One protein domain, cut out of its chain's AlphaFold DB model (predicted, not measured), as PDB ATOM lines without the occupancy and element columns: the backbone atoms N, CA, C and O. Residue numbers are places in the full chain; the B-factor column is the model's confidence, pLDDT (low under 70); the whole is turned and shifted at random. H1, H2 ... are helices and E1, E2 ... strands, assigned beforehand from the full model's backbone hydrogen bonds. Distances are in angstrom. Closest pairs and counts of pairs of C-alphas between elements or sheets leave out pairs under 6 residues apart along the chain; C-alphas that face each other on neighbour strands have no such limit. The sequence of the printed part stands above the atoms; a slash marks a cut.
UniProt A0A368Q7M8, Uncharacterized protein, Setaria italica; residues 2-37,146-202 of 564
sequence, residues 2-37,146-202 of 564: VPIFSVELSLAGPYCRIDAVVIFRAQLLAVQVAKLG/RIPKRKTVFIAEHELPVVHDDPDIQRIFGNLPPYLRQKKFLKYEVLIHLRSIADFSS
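AT A GLANCE: This is residues 2 to 37 and 146 to 202 of the 564 residues of an uncharacterized protein of Setaria italica (UniProt A0A368Q7M8). One curled, strongly twisted sheet of four antiparallel strands is drawn out along its long strand E4, with a loop arm that holds the short helix H2 reaching out beyond one end. A second helix, H1, sticks out alone to one side of the sheet, and neither helix covers it. The 93 printed residues have four named strands and two named helices, in the order E1, E2, H1, E3, H2, E4, and the sheet's order is E2, E1, E4, E3. The class is mixed, helices and strands. The whole is extended, with a radius of gyration of the C-alphas of 19.2 A, and flat, spanning 67 by 37 by 17 A.

IN THESE COORDINATES: E1 is residues 4 to 11, 22.2 A from first to last C-alpha, and begins with C-alpha 4 at (87.463, 112.770, 181.969). E2 is residues 17 to 21, 13.2 A long. H1 is residues 27 to 36, 15.0 A long, ending with C-alpha 36 at (101.598, 92.442, 166.065). After the cut, E3 is residues 149 to 158, 27.1 A long. H2 is residues 167 to 173, 9.9 A long. E4 is residues 183 to 199, 39.6 A long, and bends by 68 degrees at residue 187; its C-alpha 199 is at (82.397, 115.637, 187.369).

HOW THE PARTS SIT: In the sheet E2 and E3 are the edge strands. E1 and E2 form a hairpin, with directions at 163 degrees; N 9 and O 18 are within hydrogen-bond range at 3.4 A. E1 and E4 are antiparallel at 139 degrees: C-alphas 11 and 190 face each other at 5.1 A, and N 8 and O 193 are 3.3 A apart. E4 and E3 are antiparallel at 138 degrees, with C-alphas 185 and 156 facing each other at 4.4 A and N 153 and O 188 within hydrogen-bond range at 2.8 A. H1 and H2 are not on the sheet, and they are apart from each other. In both helices every O i to N i+4 pair is within hydrogen-bond range.

THE WHOLE: The C-alphas of Asp 166 and Ser 202, the two farthest apart, are 67.4 A from each other. Residues 38 to 145 are not printed, and C-alphas 37 and 146 are 40.9 A apart across this cut. Of the links that are printed whole, E1 to E2 and E2 to H1 are tight, and E3 to H2 and H2 to E4 are short. Residues 25 to 37, of which 27 to 36 belong to H1, stand free. The mean pLDDT of the printed part is 71.7; it is under 70 in residues 2 to 37, 146 to 147 and 202.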
ATOM      1  N   VAL A   2      82.136 107.587 182.667       41.16
ATOM      2  CA  VAL A   2      83.609 107.563 182.745       41.16
ATOM      3  C   VAL A   2      84.081 108.999 182.987       41.16
ATOM      4  O   VAL A   2      83.760 109.848 182.152       41.16
ATOM      5  N   PRO A   3      84.786 109.294 184.094       48.69
ATOM      6  CA  PRO A   3      85.335 110.626 184.332       48.69
ATOM      7  C   PRO A   3      86.388 110.971 183.273       48.69
ATOM      8  O   PRO A   3      87.132 110.105 182.806       48.69
ATOM      9  N   ILE A   4      86.440 112.245 182.880       51.38
ATOM     10  CA  ILE A   4      87.463 112.770 181.969       51.38
ATOM     11  C   ILE A   4      88.491 113.522 182.812       51.38
ATOM     12  O   ILE A   4      88.137 114.438 183.554       51.38
ATOM     13  N   PHE A   5      89.762 113.147 182.673       54.50
ATOM     14  CA  PHE A   5      90.877 113.772 183.383       54.50
ATOM     15  C   PHE A   5      91.701 114.636 182.431       54.50
ATOM     16  O   PHE A   5      92.055 114.198 181.334       54.50
ATOM     17  N   SER A   6      92.051 115.843 182.876       54.91
ATOM     18  CA  SER A   6      93.094 116.648 182.242       54.91
ATOM     19  C   SER A   6      94.390 116.468 183.024       54.91
ATOM     20  O   SER A   6      94.457 116.831 184.201       54.91
ATOM     21  N   VAL A   7      95.406 115.891 182.380       59.22
ATOM     22  CA  VAL A   7      96.685 115.548 183.012       59.22
ATOM     23  C   VAL A   7      97.794 116.402 182.413       59.22
ATOM     24  O   VAL A   7      97.963 116.437 181.195       59.22
ATOM     25  N   GLU A   8      98.569 117.061 183.269       59.19
ATOM     26  CA  GLU A   8      99.835 117.666 182.866       59.19
ATOM     27  C   GLU A   8     100.984 116.746 183.285       59.19
ATOM     28  O   GLU A   8     101.083 116.339 184.446       59.19
ATOM     29  N   LEU A   9     101.847 116.409 182.325       61.62
ATOM     30  CA  LEU A   9     103.062 115.643 182.571       61.62
ATOM     31  C   LEU A   9     104.253 116.598 182.545       61.62
ATOM     32  O   LEU A   9     104.596 117.141 181.493       61.62
ATOM     33  N   SER A  10     104.896 116.771 183.700       61.12
ATOM     34  CA  SER A  10     106.196 117.434 183.788       61.12
ATOM     35  C   SER A  10     107.274 116.374 183.967       61.12
ATOM     36  O   SER A  10     107.258 115.604 184.932       61.12
ATOM     37  N   LEU A  11     108.224 116.333 183.034       61.69
ATOM     38  CA  LEU A  11     109.486 115.629 183.246       61.69
ATOM     39  C   LEU A  11     110.324 116.460 184.223       61.69
ATOM     40  O   LEU A  11     110.311 117.691 184.156       61.69
ATOM     41  N   ALA A  12     111.027 115.806 185.145       48.41
ATOM     42  CA  ALA A  12     111.985 116.473 186.021       48.41
ATOM     43  C   ALA A  12     113.206 116.912 185.186       48.41
ATOM     44  O   ALA A  12     114.199 116.202 185.083       48.41
ATOM     45  N   GLY A  13     113.089 118.050 184.504       49.47
ATOM     46  CA  GLY A  13     114.123 118.625 183.651       49.47
ATOM     47  C   GLY A  13     113.644 119.933 183.005       49.47
ATOM     48  O   GLY A  13     112.440 120.111 182.808       49.47
ATOM     49  N   PRO A  14     114.545 120.872 182.672       43.31
ATOM     50  CA  PRO A  14     114.160 122.245 182.335       43.31
ATOM     51  C   PRO A  14     113.371 122.449 181.022       43.31
ATOM     52  O   PRO A  14     112.905 123.565 180.797       43.31
ATOM     53  N   TYR A  15     113.162 121.432 180.166       38.62
ATOM     54  CA  TYR A  15     112.758 121.683 178.766       38.62
ATOM     55  C   TYR A  15     111.626 120.848 178.143       38.62
ATOM     56  O   TYR A  15     111.358 121.032 176.958       38.62
ATOM     57  N   CYS A  16     110.887 120.001 178.868       43.28
ATOM     58  CA  CYS A  16     109.861 119.162 178.220       43.28
ATOM     59  C   CYS A  16     108.479 119.287 178.873       43.28
ATOM     60  O   CYS A  16     108.263 118.816 179.989       43.28
ATOM     61  N   ARG A  17     107.527 119.884 178.140       43.38
ATOM     62  CA  ARG A  17     106.093 119.914 178.471       43.38
ATOM     63  C   ARG A  17     105.338 118.984 177.527       43.38
ATOM     64  O   ARG A  17     105.470 119.115 176.312       43.38
ATOM     65  N   ILE A  18     104.533 118.079 178.079       52.47
ATOM     66  CA  ILE A  18     103.624 117.237 177.298       52.47
ATOM     67  C   ILE A  18     102.215 117.417 177.865       52.47
ATOM     68  O   ILE A  18     101.893 116.901 178.935       52.47
ATOM     69  N   ASP A  19     101.374 118.146 177.132       42.53
ATOM     70  CA  ASP A  19      99.944 118.241 177.426       42.53
ATOM     71  C   ASP A  19      99.250 117.021 176.792       42.53
ATOM     72  O   ASP A  19      99.252 116.864 175.568       42.53
ATOM     73  N   ALA A  20      98.686 116.127 177.610       47.72
ATOM     74  CA  ALA A  20      98.049 114.900 177.133       47.72
ATOM     75  C   ALA A  20      96.612 114.769 177.659       47.72
ATOM     76  O   ALA A  20      96.369 114.685 178.862       47.72
ATOM     77  N   VAL A  21      95.647 114.679 176.738       42.12
ATOM     78  CA  VAL A  21      94.266 114.277 177.050       42.12
ATOM     79  C   VAL A  21      94.189 112.761 176.934       42.12
ATOM     80  O   VAL A  21      94.247 112.212 175.832       42.12
ATOM     81  N   VAL A  22      94.087 112.065 178.065       45.84
ATOM     82  CA  VAL A  22      94.112 110.598 178.077       45.84
ATOM     83  C   VAL A  22      92.691 110.038 178.133       45.84
ATOM     84  O   VAL A  22      92.003 110.152 179.142       45.84
ATOM     85  N   ILE A  23      92.254 109.393 177.045       38.41
ATOM     86  CA  ILE A  23      90.968 108.679 176.964       38.41
ATOM     87  C   ILE A  23      91.240 107.171 177.085       38.41
ATOM     88  O   ILE A  23      91.522 106.484 176.100       38.41
ATOM     89  N   PHE A  24      91.175 106.643 178.309       39.53
ATOM     90  CA  PHE A  24      91.414 105.227 178.603       39.53
ATOM     91  C   PHE A  24      90.197 104.360 178.228       39.53
ATOM     92  O   PHE A  24      89.172 104.415 178.896       39.53
ATOM     93  N   ARG A  25      90.312 103.566 177.147       35.69
ATOM     94  CA  ARG A  25      89.809 102.167 177.010       35.69
ATOM     95  C   ARG A  25      89.823 101.664 175.561       35.69
ATOM     96  O   ARG A  25      90.188 100.522 175.326       35.69
ATOM     97  N   ALA A  26      89.493 102.498 174.573       35.22
ATOM     98  CA  ALA A  26      89.344 102.037 173.182       35.22
ATOM     99  C   ALA A  26      90.650 102.052 172.355       35.22
ATOM    100  O   ALA A  26      90.781 101.310 171.383       35.22
ATOM    101  N   GLN A  27      91.628 102.885 172.720       40.50
ATOM    102  CA  GLN A  27      92.852 103.062 171.925       40.50
ATOM    103  C   GLN A  27      93.898 101.955 172.151       40.50
ATOM    104  O   GLN A  27      94.643 101.630 171.228       40.50
ATOM    105  N   LEU A  28      93.910 101.318 173.328       42.47
ATOM    106  CA  LEU A  28      94.892 100.283 173.685       42.47
ATOM    107  C   LEU A  28      94.776  99.035 172.787       42.47
ATOM    108  O   LEU A  28      95.781  98.519 172.302       42.47
ATOM    109  N   LEU A  29      93.544  98.619 172.478       45.72
ATOM    110  CA  LEU A  29      93.242  97.495 171.582       45.72
ATOM    111  C   LEU A  29      93.718  97.754 170.141       45.72
ATOM    112  O   LEU A  29      94.307  96.882 169.508       45.72
ATOM    113  N   ALA A  30      93.524  98.973 169.628       43.06
ATOM    114  CA  ALA A  30      93.929  99.332 168.268       43.06
ATOM    115  C   ALA A  30      95.457  99.414 168.097       43.06
ATOM    116  O   ALA A  30      95.973  99.080 167.030       43.06
ATOM    117  N   VAL A  31      96.176  99.843 169.141       47.00
ATOM    118  CA  VAL A  31      97.642  99.951 169.131       47.00
ATOM    119  C   VAL A  31      98.305  98.574 169.220       47.00
ATOM    120  O   VAL A  31      99.258  98.323 168.486       47.00
ATOM    121  N   GLN A  32      97.784  97.656 170.043       51.16
ATOM    122  CA  GLN A  32      98.363  96.313 170.185       51.16
ATOM    123  C   GLN A  32      98.163  95.447 168.930       51.16
ATOM    124  O   GLN A  32      99.111  94.819 168.461       51.16
ATOM    125  N   VAL A  33      96.983  95.503 168.297       52.44
ATOM    126  CA  VAL A  33      96.722  94.788 167.029       52.44
ATOM    127  C   VAL A  33      97.618  95.308 165.892       52.44
ATOM    128  O   VAL A  33      98.133  94.525 165.097       52.44
ATOM    129  N   ALA A  34      97.879  96.619 165.834       47.84
ATOM    130  CA  ALA A  34      98.779  97.206 164.836       47.84
ATOM    131  C   ALA A  34     100.265  96.865 165.066       47.84
ATOM    132  O   ALA A  34     101.051  96.878 164.117       47.84
ATOM    133  N   LYS A  35     100.653  96.570 166.314       48.00
ATOM    134  CA  LYS A  35     102.026  96.216 166.697       48.00
ATOM    135  C   LYS A  35     102.375  94.770 166.335       48.00
ATOM    136  O   LYS A  35     103.526  94.498 166.006       48.00
ATOM    137  N   LEU A  36     101.393  93.867 166.347       50.12
ATOM    138  CA  LEU A  36     101.598  92.442 166.065       50.12
ATOM    139  C   LEU A  36     101.507  92.086 164.579       50.12
ATOM    140  O   LEU A  36     102.299  91.276 164.114       50.12
ATOM    141  N   GLY A  37     100.674  92.779 163.794       44.41
ATOM    142  CA  GLY A  37     100.580  92.577 162.338       44.41
ATOM    143  C   GLY A  37     101.831  92.951 161.519       44.41
ATOM    144  O   GLY A  37     101.764  92.975 160.296       44.41
ATOM    145  N   ARG A 146      95.649 112.915 197.117       56.25
ATOM    146  CA  ARG A 146      96.973 113.558 197.207       56.25
ATOM    147  C   ARG A 146      97.748 113.331 195.911       56.25
ATOM    148  O   ARG A 146      98.636 112.495 195.797       56.25
ATOM    149  N   ILE A 147      97.304 114.055 194.895       61.03
ATOM    150  CA  ILE A 147      98.097 114.443 193.735       61.03
ATOM    151  C   ILE A 147      99.106 115.481 194.238       61.03
ATOM    152  O   ILE A 147      98.689 116.378 194.969       61.03
ATOM    153  N   PRO A 148     100.397 115.346 193.893       72.81
ATOM    154  CA  PRO A 148     100.927 114.676 192.724       72.81
ATOM    155  C   PRO A 148     101.412 113.263 193.007       72.81
ATOM    156  O   PRO A 148     101.994 112.959 194.044       72.81
ATOM    157  N   LYS A 149     101.234 112.393 192.013       82.06
ATOM    158  CA  LYS A 149     101.796 111.041 192.039       82.06
ATOM    159  C   LYS A 149     103.077 111.033 191.214       82.06
ATOM    160  O   LYS A 149     103.065 111.403 190.037       82.06
ATOM    161  N   ARG A 150     104.183 110.597 191.821       87.06
ATOM    162  CA  ARG A 150     105.393 110.227 191.079       87.06
ATOM    163  C   ARG A 150     105.139 108.883 190.415       87.06
ATOM    164  O   ARG A 150     104.736 107.930 191.078       87.06
ATOM    165  N   LYS A 151     105.349 108.806 189.107       89.94
ATOM    166  CA  LYS A 151     105.225 107.558 188.360       89.94
ATOM    167  C   LYS A 151     106.449 107.379 187.488       89.94
ATOM    168  O   LYS A 151     106.891 108.304 186.818       89.94
ATOM    169  N   THR A 152     106.983 106.170 187.470       91.94
ATOM    170  CA  THR A 152     108.000 105.811 186.493       91.94
ATOM    171  C   THR A 152     107.335 105.526 185.148       91.94
ATOM    172  O   THR A 152     106.427 104.698 185.064       91.94
ATOM    173  N   VAL A 153     107.796 106.188 184.090       92.94
ATOM    174  CA  VAL A 153     107.407 105.913 182.705       92.94
ATOM    175  C   VAL A 153     108.637 105.457 181.930       92.94
ATOM    176  O   VAL A 153     109.707 106.050 182.030       92.94
ATOM    177  N   PHE A 154     108.476 104.395 181.146       91.88
ATOM    178  CA  PHE A 154     109.503 103.916 180.228       91.88
ATOM    179  C   PHE A 154     109.229 104.485 178.840       91.88
ATOM    180  O   PHE A 154     108.210 104.159 178.226       91.88
ATOM    181  N   ILE A 155     110.122 105.341 178.350       92.19
ATOM    182  CA  ILE A 155     110.022 105.927 177.013       92.19
ATOM    183  C   ILE A 155     111.066 105.249 176.130       92.19
ATOM    184  O   ILE A 155     112.240 105.158 176.483       92.19
ATOM    185  N   ALA A 156     110.616 104.719 174.994       90.94
ATOM    186  CA  ALA A 156     111.499 104.136 173.995       90.94
ATOM    187  C   ALA A 156     112.087 105.264 173.146       90.94
ATOM    188  O   ALA A 156     111.429 105.750 172.221       90.94
ATOM    189  N   GLU A 157     113.305 105.671 173.469       89.69
ATOM    190  CA  GLU A 157     114.037 106.673 172.709       89.69
ATOM    191  C   GLU A 157     114.934 106.005 171.673       89.69
ATOM    192  O   GLU A 157     115.344 104.847 171.804       89.69
ATOM    193  N   HIS A 158     115.181 106.728 170.586       84.56
ATOM    194  CA  HIS A 158     116.130 106.283 169.582       84.56
ATOM    195  C   HIS A 158     117.529 106.408 170.167       84.56
ATOM    196  O   HIS A 158     117.874 107.468 170.689       84.56
ATOM    197  N   GLU A 159     118.322 105.341 170.081       84.12
ATOM    198  CA  GLU A 159     119.734 105.456 170.418       84.12
ATOM    199  C   GLU A 159     120.368 106.555 169.562       84.12
ATOM    200  O   GLU A 159     120.061 106.708 168.369       84.12
ATOM    201  N   LEU A 160     121.210 107.363 170.211       84.06
ATOM    202  CA  LEU A 160     121.992 108.370 169.517       84.06
ATOM    203  C   LEU A 160     122.781 107.677 168.399       84.06
ATOM    204  O   LEU A 160     123.204 106.534 168.585       84.06
ATOM    205  N   PRO A 161     122.940 108.320 167.227       84.88
ATOM    206  CA  PRO A 161     123.753 107.763 166.156       84.88
ATOM    207  C   PRO A 161     125.126 107.384 166.713       84.88
ATOM    208  O   PRO A 161     125.882 108.259 167.131       84.88
ATOM    209  N   VAL A 162     125.415 106.084 166.740       87.12
ATOM    210  CA  VAL A 162     126.755 105.587 167.034       87.12
ATOM    211  C   VAL A 162     127.619 105.990 165.847       87.12
ATOM    212  O   VAL A 162     127.286 105.679 164.703       87.12
ATOM    213  N   VAL A 163     128.673 106.754 166.117       91.00
ATOM    214  CA  VAL A 163     129.726 106.997 165.135       91.00
ATOM    215  C   VAL A 163     130.661 105.803 165.236       91.00
ATOM    216  O   VAL A 163     131.253 105.570 166.285       91.00
ATOM    217  N   HIS A 164     130.709 105.005 164.181       91.25
ATOM    218  CA  HIS A 164     131.631 103.891 164.063       91.25
ATOM    219  C   HIS A 164     132.981 104.410 163.560       91.25
ATOM    220  O   HIS A 164     133.017 105.241 162.651       91.25
ATOM    221  N   ASP A 165     134.074 103.906 164.137       95.00
ATOM    222  CA  ASP A 165     135.438 104.248 163.707       95.00
ATOM    223  C   ASP A 165     135.753 103.689 162.310       95.00
ATOM    224  O   ASP A 165     136.526 104.271 161.552       95.00
ATOM    225  N   ASP A 166     135.118 102.569 161.954       96.38
ATOM    226  CA  ASP A 166     135.217 101.964 160.631       96.38
ATOM    227  C   ASP A 166     134.310 102.717 159.628       96.38
ATOM    228  O   ASP A 166     133.079 102.745 159.802       96.38
ATOM    229  N   PRO A 167     134.878 103.316 158.561       93.94
ATOM    230  CA  PRO A 167     134.117 104.076 157.574       93.94
ATOM    231  C   PRO A 167     133.095 103.224 156.807       93.94
ATOM    232  O   PRO A 167     132.048 103.751 156.414       93.94
ATOM    233  N   ASP A 168     133.342 101.924 156.621       93.94
ATOM    234  CA  ASP A 168     132.425 101.030 155.909       93.94
ATOM    235  C   ASP A 168     131.199 100.716 156.773       93.94
ATOM    236  O   ASP A 168     130.055 100.815 156.313       93.94
ATOM    237  N   ILE A 169     131.412 100.453 158.065       92.12
ATOM    238  CA  ILE A 169     130.325 100.259 159.036       92.12
ATOM    239  C   ILE A 169     129.530 101.559 159.203       92.12
ATOM    240  O   ILE A 169     128.295 101.533 159.196       92.12
ATOM    241  N   GLN A 170     130.200 102.713 159.267       93.69
ATOM    242  CA  GLN A 170     129.532 104.013 159.347       93.69
ATOM    243  C   GLN A 170     128.648 104.280 158.121       93.69
ATOM    244  O   GLN A 170     127.551 104.830 158.253       93.69
ATOM    245  N   ARG A 171     129.080 103.860 156.927       91.38
ATOM    246  CA  ARG A 171     128.308 104.027 155.690       91.38
ATOM    247  C   ARG A 171     127.061 103.143 155.658       91.38
ATOM    248  O   ARG A 171     126.018 103.598 155.185       91.38
ATOM    249  N   ILE A 172     127.158 101.916 156.173       90.56
ATOM    250  CA  ILE A 172     126.048 100.951 156.210       90.56
ATOM    251  C   ILE A 172     125.051 101.293 157.330       90.56
ATOM    252  O   ILE A 172     123.841 101.313 157.094       90.56
ATOM    253  N   PHE A 173     125.536 101.592 158.540       89.88
ATOM    254  CA  PHE A 173     124.702 101.708 159.742       89.88
ATOM    255  C   PHE A 173     124.459 103.146 160.213       89.88
ATOM    256  O   PHE A 173     123.388 103.438 160.753       89.88
ATOM    257  N   GLY A 174     125.382 104.076 159.954       88.75
ATOM    258  CA  GLY A 174     125.280 105.466 160.420       88.75
ATOM    259  C   GLY A 174     124.065 106.215 159.858       88.75
ATOM    260  O   GLY A 174     123.482 107.075 160.525       88.75
ATOM    261  N   ASN A 175     123.611 105.821 158.664       87.81
ATOM    262  CA  ASN A 175     122.477 106.431 157.966       87.81
ATOM    263  C   ASN A 175     121.164 105.657 158.106       87.81
ATOM    264  O   ASN A 175     120.190 105.974 157.419       87.81
ATOM    265  N   LEU A 176     121.089 104.664 158.999       89.06
ATOM    266  CA  LEU A 176     119.832 103.957 159.205       89.06
ATOM    267  C   LEU A 176     118.745 104.934 159.682       89.06
ATOM    268  O   LEU A 176     118.982 105.700 160.626       89.06
ATOM    269  N   PRO A 177     117.545 104.919 159.073       86.19
ATOM    270  CA  PRO A 177     116.409 105.694 159.545       86.19
ATOM    271  C   PRO A 177     116.121 105.413 161.027       86.19
ATOM    272  O   PRO A 177     116.248 104.262 161.452       86.19
ATOM    273  N   PRO A 178     115.661 106.401 161.821       84.69
ATOM    274  CA  PRO A 178     115.477 106.238 163.266       84.69
ATOM    275  C   PRO A 178     114.662 104.999 163.660       84.69
ATOM    276  O   PRO A 178     114.957 104.342 164.652       84.69
ATOM    277  N   TYR A 179     113.655 104.627 162.868       84.25
ATOM    278  CA  TYR A 179     112.798 103.473 163.148       84.25
ATOM    279  C   TYR A 179     113.468 102.103 162.952       84.25
ATOM    280  O   TYR A 179     112.913 101.119 163.436       84.25
ATOM    281  N   LEU A 180     114.610 102.033 162.257       88.69
ATOM    282  CA  LEU A 180     115.434 100.823 162.131       88.69
ATOM    283  C   LEU A 180     116.558 100.766 163.169       88.69
ATOM    284  O   LEU A 180     117.201  99.729 163.304       88.69
ATOM    285  N   ARG A 181     116.795 101.857 163.903       86.94
ATOM    286  CA  ARG A 181     117.784 101.884 164.982       86.94
ATOM    287  C   ARG A 181     117.251 101.146 166.200       86.94
ATOM    288  O   ARG A 181     116.043 101.154 166.470       86.94
ATOM    289  N   GLN A 182     118.167 100.550 166.950       87.56
ATOM    290  CA  GLN A 182     117.857  99.988 168.251       87.56
ATOM    291  C   GLN A 182     117.257 101.086 169.140       87.56
ATOM    292  O   GLN A 182     117.682 102.245 169.139       87.56
ATOM    293  N   LYS A 183     116.165 100.737 169.820       91.00
ATOM    294  CA  LYS A 183     115.495 101.638 170.754       91.00
ATOM    295  C   LYS A 183     115.951 101.293 172.151       91.00
ATOM    296  O   LYS A 183     115.768 100.155 172.585       91.00
ATOM    297  N   LYS A 184     116.464 102.287 172.864       91.69
ATOM    298  CA  LYS A 184     116.765 102.156 174.283       91.69
ATOM    299  C   LYS A 184     115.537 102.585 175.073       91.69
ATOM    300  O   LYS A 184     114.957 103.642 174.832       91.69
ATOM    301  N   PHE A 185     115.109 101.740 176.002       90.31
ATOM    302  CA  PHE A 185     114.064 102.109 176.948       90.31
ATOM    303  C   PHE A 185     114.710 102.898 178.081       90.31
ATOM    304  O   PHE A 185     115.483 102.346 178.862       90.31
ATOM    305  N   LEU A 186     114.410 104.192 178.154       92.50
ATOM    306  CA  LEU A 186     114.861 105.054 179.236       92.50
ATOM    307  C   LEU A 186     113.771 105.154 180.301       92.50
ATOM    308  O   LEU A 186     112.578 105.276 180.000       92.50
ATOM    309  N   LYS A 187     114.198 105.039 181.559       94.44
ATOM    310  CA  LYS A 187     113.348 105.106 182.746       94.44
ATOM    311  C   LYS A 187     113.278 106.565 183.195       94.44
ATOM    312  O   LYS A 187     114.266 107.096 183.688       94.44
ATOM    313  N   TYR A 188     112.116 107.189 183.047       93.19
ATOM    314  CA  TYR A 188     111.866 108.553 183.498       93.19
ATOM    315  C   TYR A 188     110.969 108.554 184.724       93.19
ATOM    316  O   TYR A 188     109.922 107.906 184.741       93.19
ATOM    317  N   GLU A 189     111.344 109.318 185.742       93.56
ATOM    318  CA  GLU A 189     110.421 109.682 186.809       93.56
ATOM    319  C   GLU A 189     109.619 110.901 186.356       93.56
ATOM    320  O   GLU A 189     110.162 111.990 186.166       93.56
ATOM    321  N   VAL A 190     108.321 110.704 186.129       91.69
ATOM    322  CA  VAL A 190     107.395 111.793 185.819       91.69
ATOM    323  C   VAL A 190     106.579 112.132 187.049       91.69
ATOM    324  O   VAL A 190     106.137 111.255 187.798       91.69
ATOM    325  N   LEU A 191     106.359 113.426 187.237       90.88
ATOM    326  CA  LEU A 191     105.498 113.928 188.285       90.88
ATOM    327  C   LEU A 191     104.167 114.343 187.654       90.88
ATOM    328  O   LEU A 191     104.125 115.174 186.745       90.88
ATOM    329  N   ILE A 192     103.093 113.684 188.084       87.88
ATOM    330  CA  ILE A 192     101.763 113.841 187.497       87.88
ATOM    331  C   ILE A 192     100.940 114.764 188.390       87.88
ATOM    332  O   ILE A 192     100.567 114.371 189.499       87.88
ATOM    333  N   HIS A 193     100.614 115.951 187.876       86.06
ATOM    334  CA  HIS A 193      99.656 116.859 188.501       86.06
ATOM    335  C   HIS A 193      98.295 116.757 187.793       86.06
ATOM    336  O   HIS A 193      98.180 116.917 186.575       86.06
ATOM    337  N   LEU A 194      97.244 116.497 188.567       86.38
ATOM    338  CA  LEU A 194      95.860 116.687 188.142       86.38
ATOM    339  C   LEU A 194      95.500 118.153 188.340       86.38
ATOM    340  O   LEU A 194      95.454 118.627 189.468       86.38
ATOM    341  N   ARG A 195      95.232 118.857 187.237       85.94
ATOM    342  CA  ARG A 195      94.824 120.269 187.266       85.94
ATOM    343  C   ARG A 195      93.330 120.447 187.471       85.94
ATOM    344  O   ARG A 195      92.906 121.408 188.099       85.94
ATOM    345  N   SER A 196      92.522 119.560 186.899       85.56
ATOM    346  CA  SER A 196      91.073 119.649 187.017       85.56
ATOM    347  C   SER A 196      90.397 118.307 186.791       85.56
ATOM    348  O   SER A 196      90.807 117.542 185.912       85.56
ATOM    349  N   ILE A 197      89.318 118.063 187.525       86.62
ATOM    350  CA  ILE A 197      88.418 116.931 187.320       86.62
ATOM    351  C   ILE A 197      87.067 117.484 186.877       86.62
ATOM    352  O   ILE A 197      86.520 118.382 187.513       86.62
ATOM    353  N   ALA A 198      86.551 116.961 185.768       87.94
ATOM    354  CA  ALA A 198      85.193 117.228 185.324       87.94
ATOM    355  C   ALA A 198      84.275 116.151 185.906       87.94
ATOM    356  O   ALA A 198      84.355 114.991 185.488       87.94
ATOM    357  N   ASP A 199      83.434 116.526 186.868       83.81
ATOM    358  CA  ASP A 199      82.397 115.637 187.369       83.81
ATOM    359  C   ASP A 199      81.161 115.731 186.468       83.81
ATOM    360  O   ASP A 199      80.582 116.800 186.257       83.81
ATOM    361  N   PHE A 200      80.809 114.585 185.892       76.94
ATOM    362  CA  PHE A 200      79.615 114.395 185.076       76.94
ATOM    363  C   PHE A 200      78.543 113.642 185.851       76.94
ATOM    364  O   PHE A 200      77.666 113.082 185.198       76.94
ATOM    365  N   SER A 201      78.624 113.558 187.186       74.19
ATOM    366  CA  SER A 201      77.522 113.056 187.998       74.19
ATOM    367  C   SER A 201      76.260 113.752 187.502       74.19
ATOM    368  O   SER A 201      76.125 114.977 187.554       74.19
ATOM    369  N   SER A 202      75.400 112.969 186.840       62.72
ATOM    370  CA  SER A 202      74.086 113.444 186.463       62.72
ATOM    371  C   SER A 202      73.514 113.914 187.775       62.72
ATOM    372  O   SER A 202      73.424 113.114 188.702       62.72
TER     373      SER A 202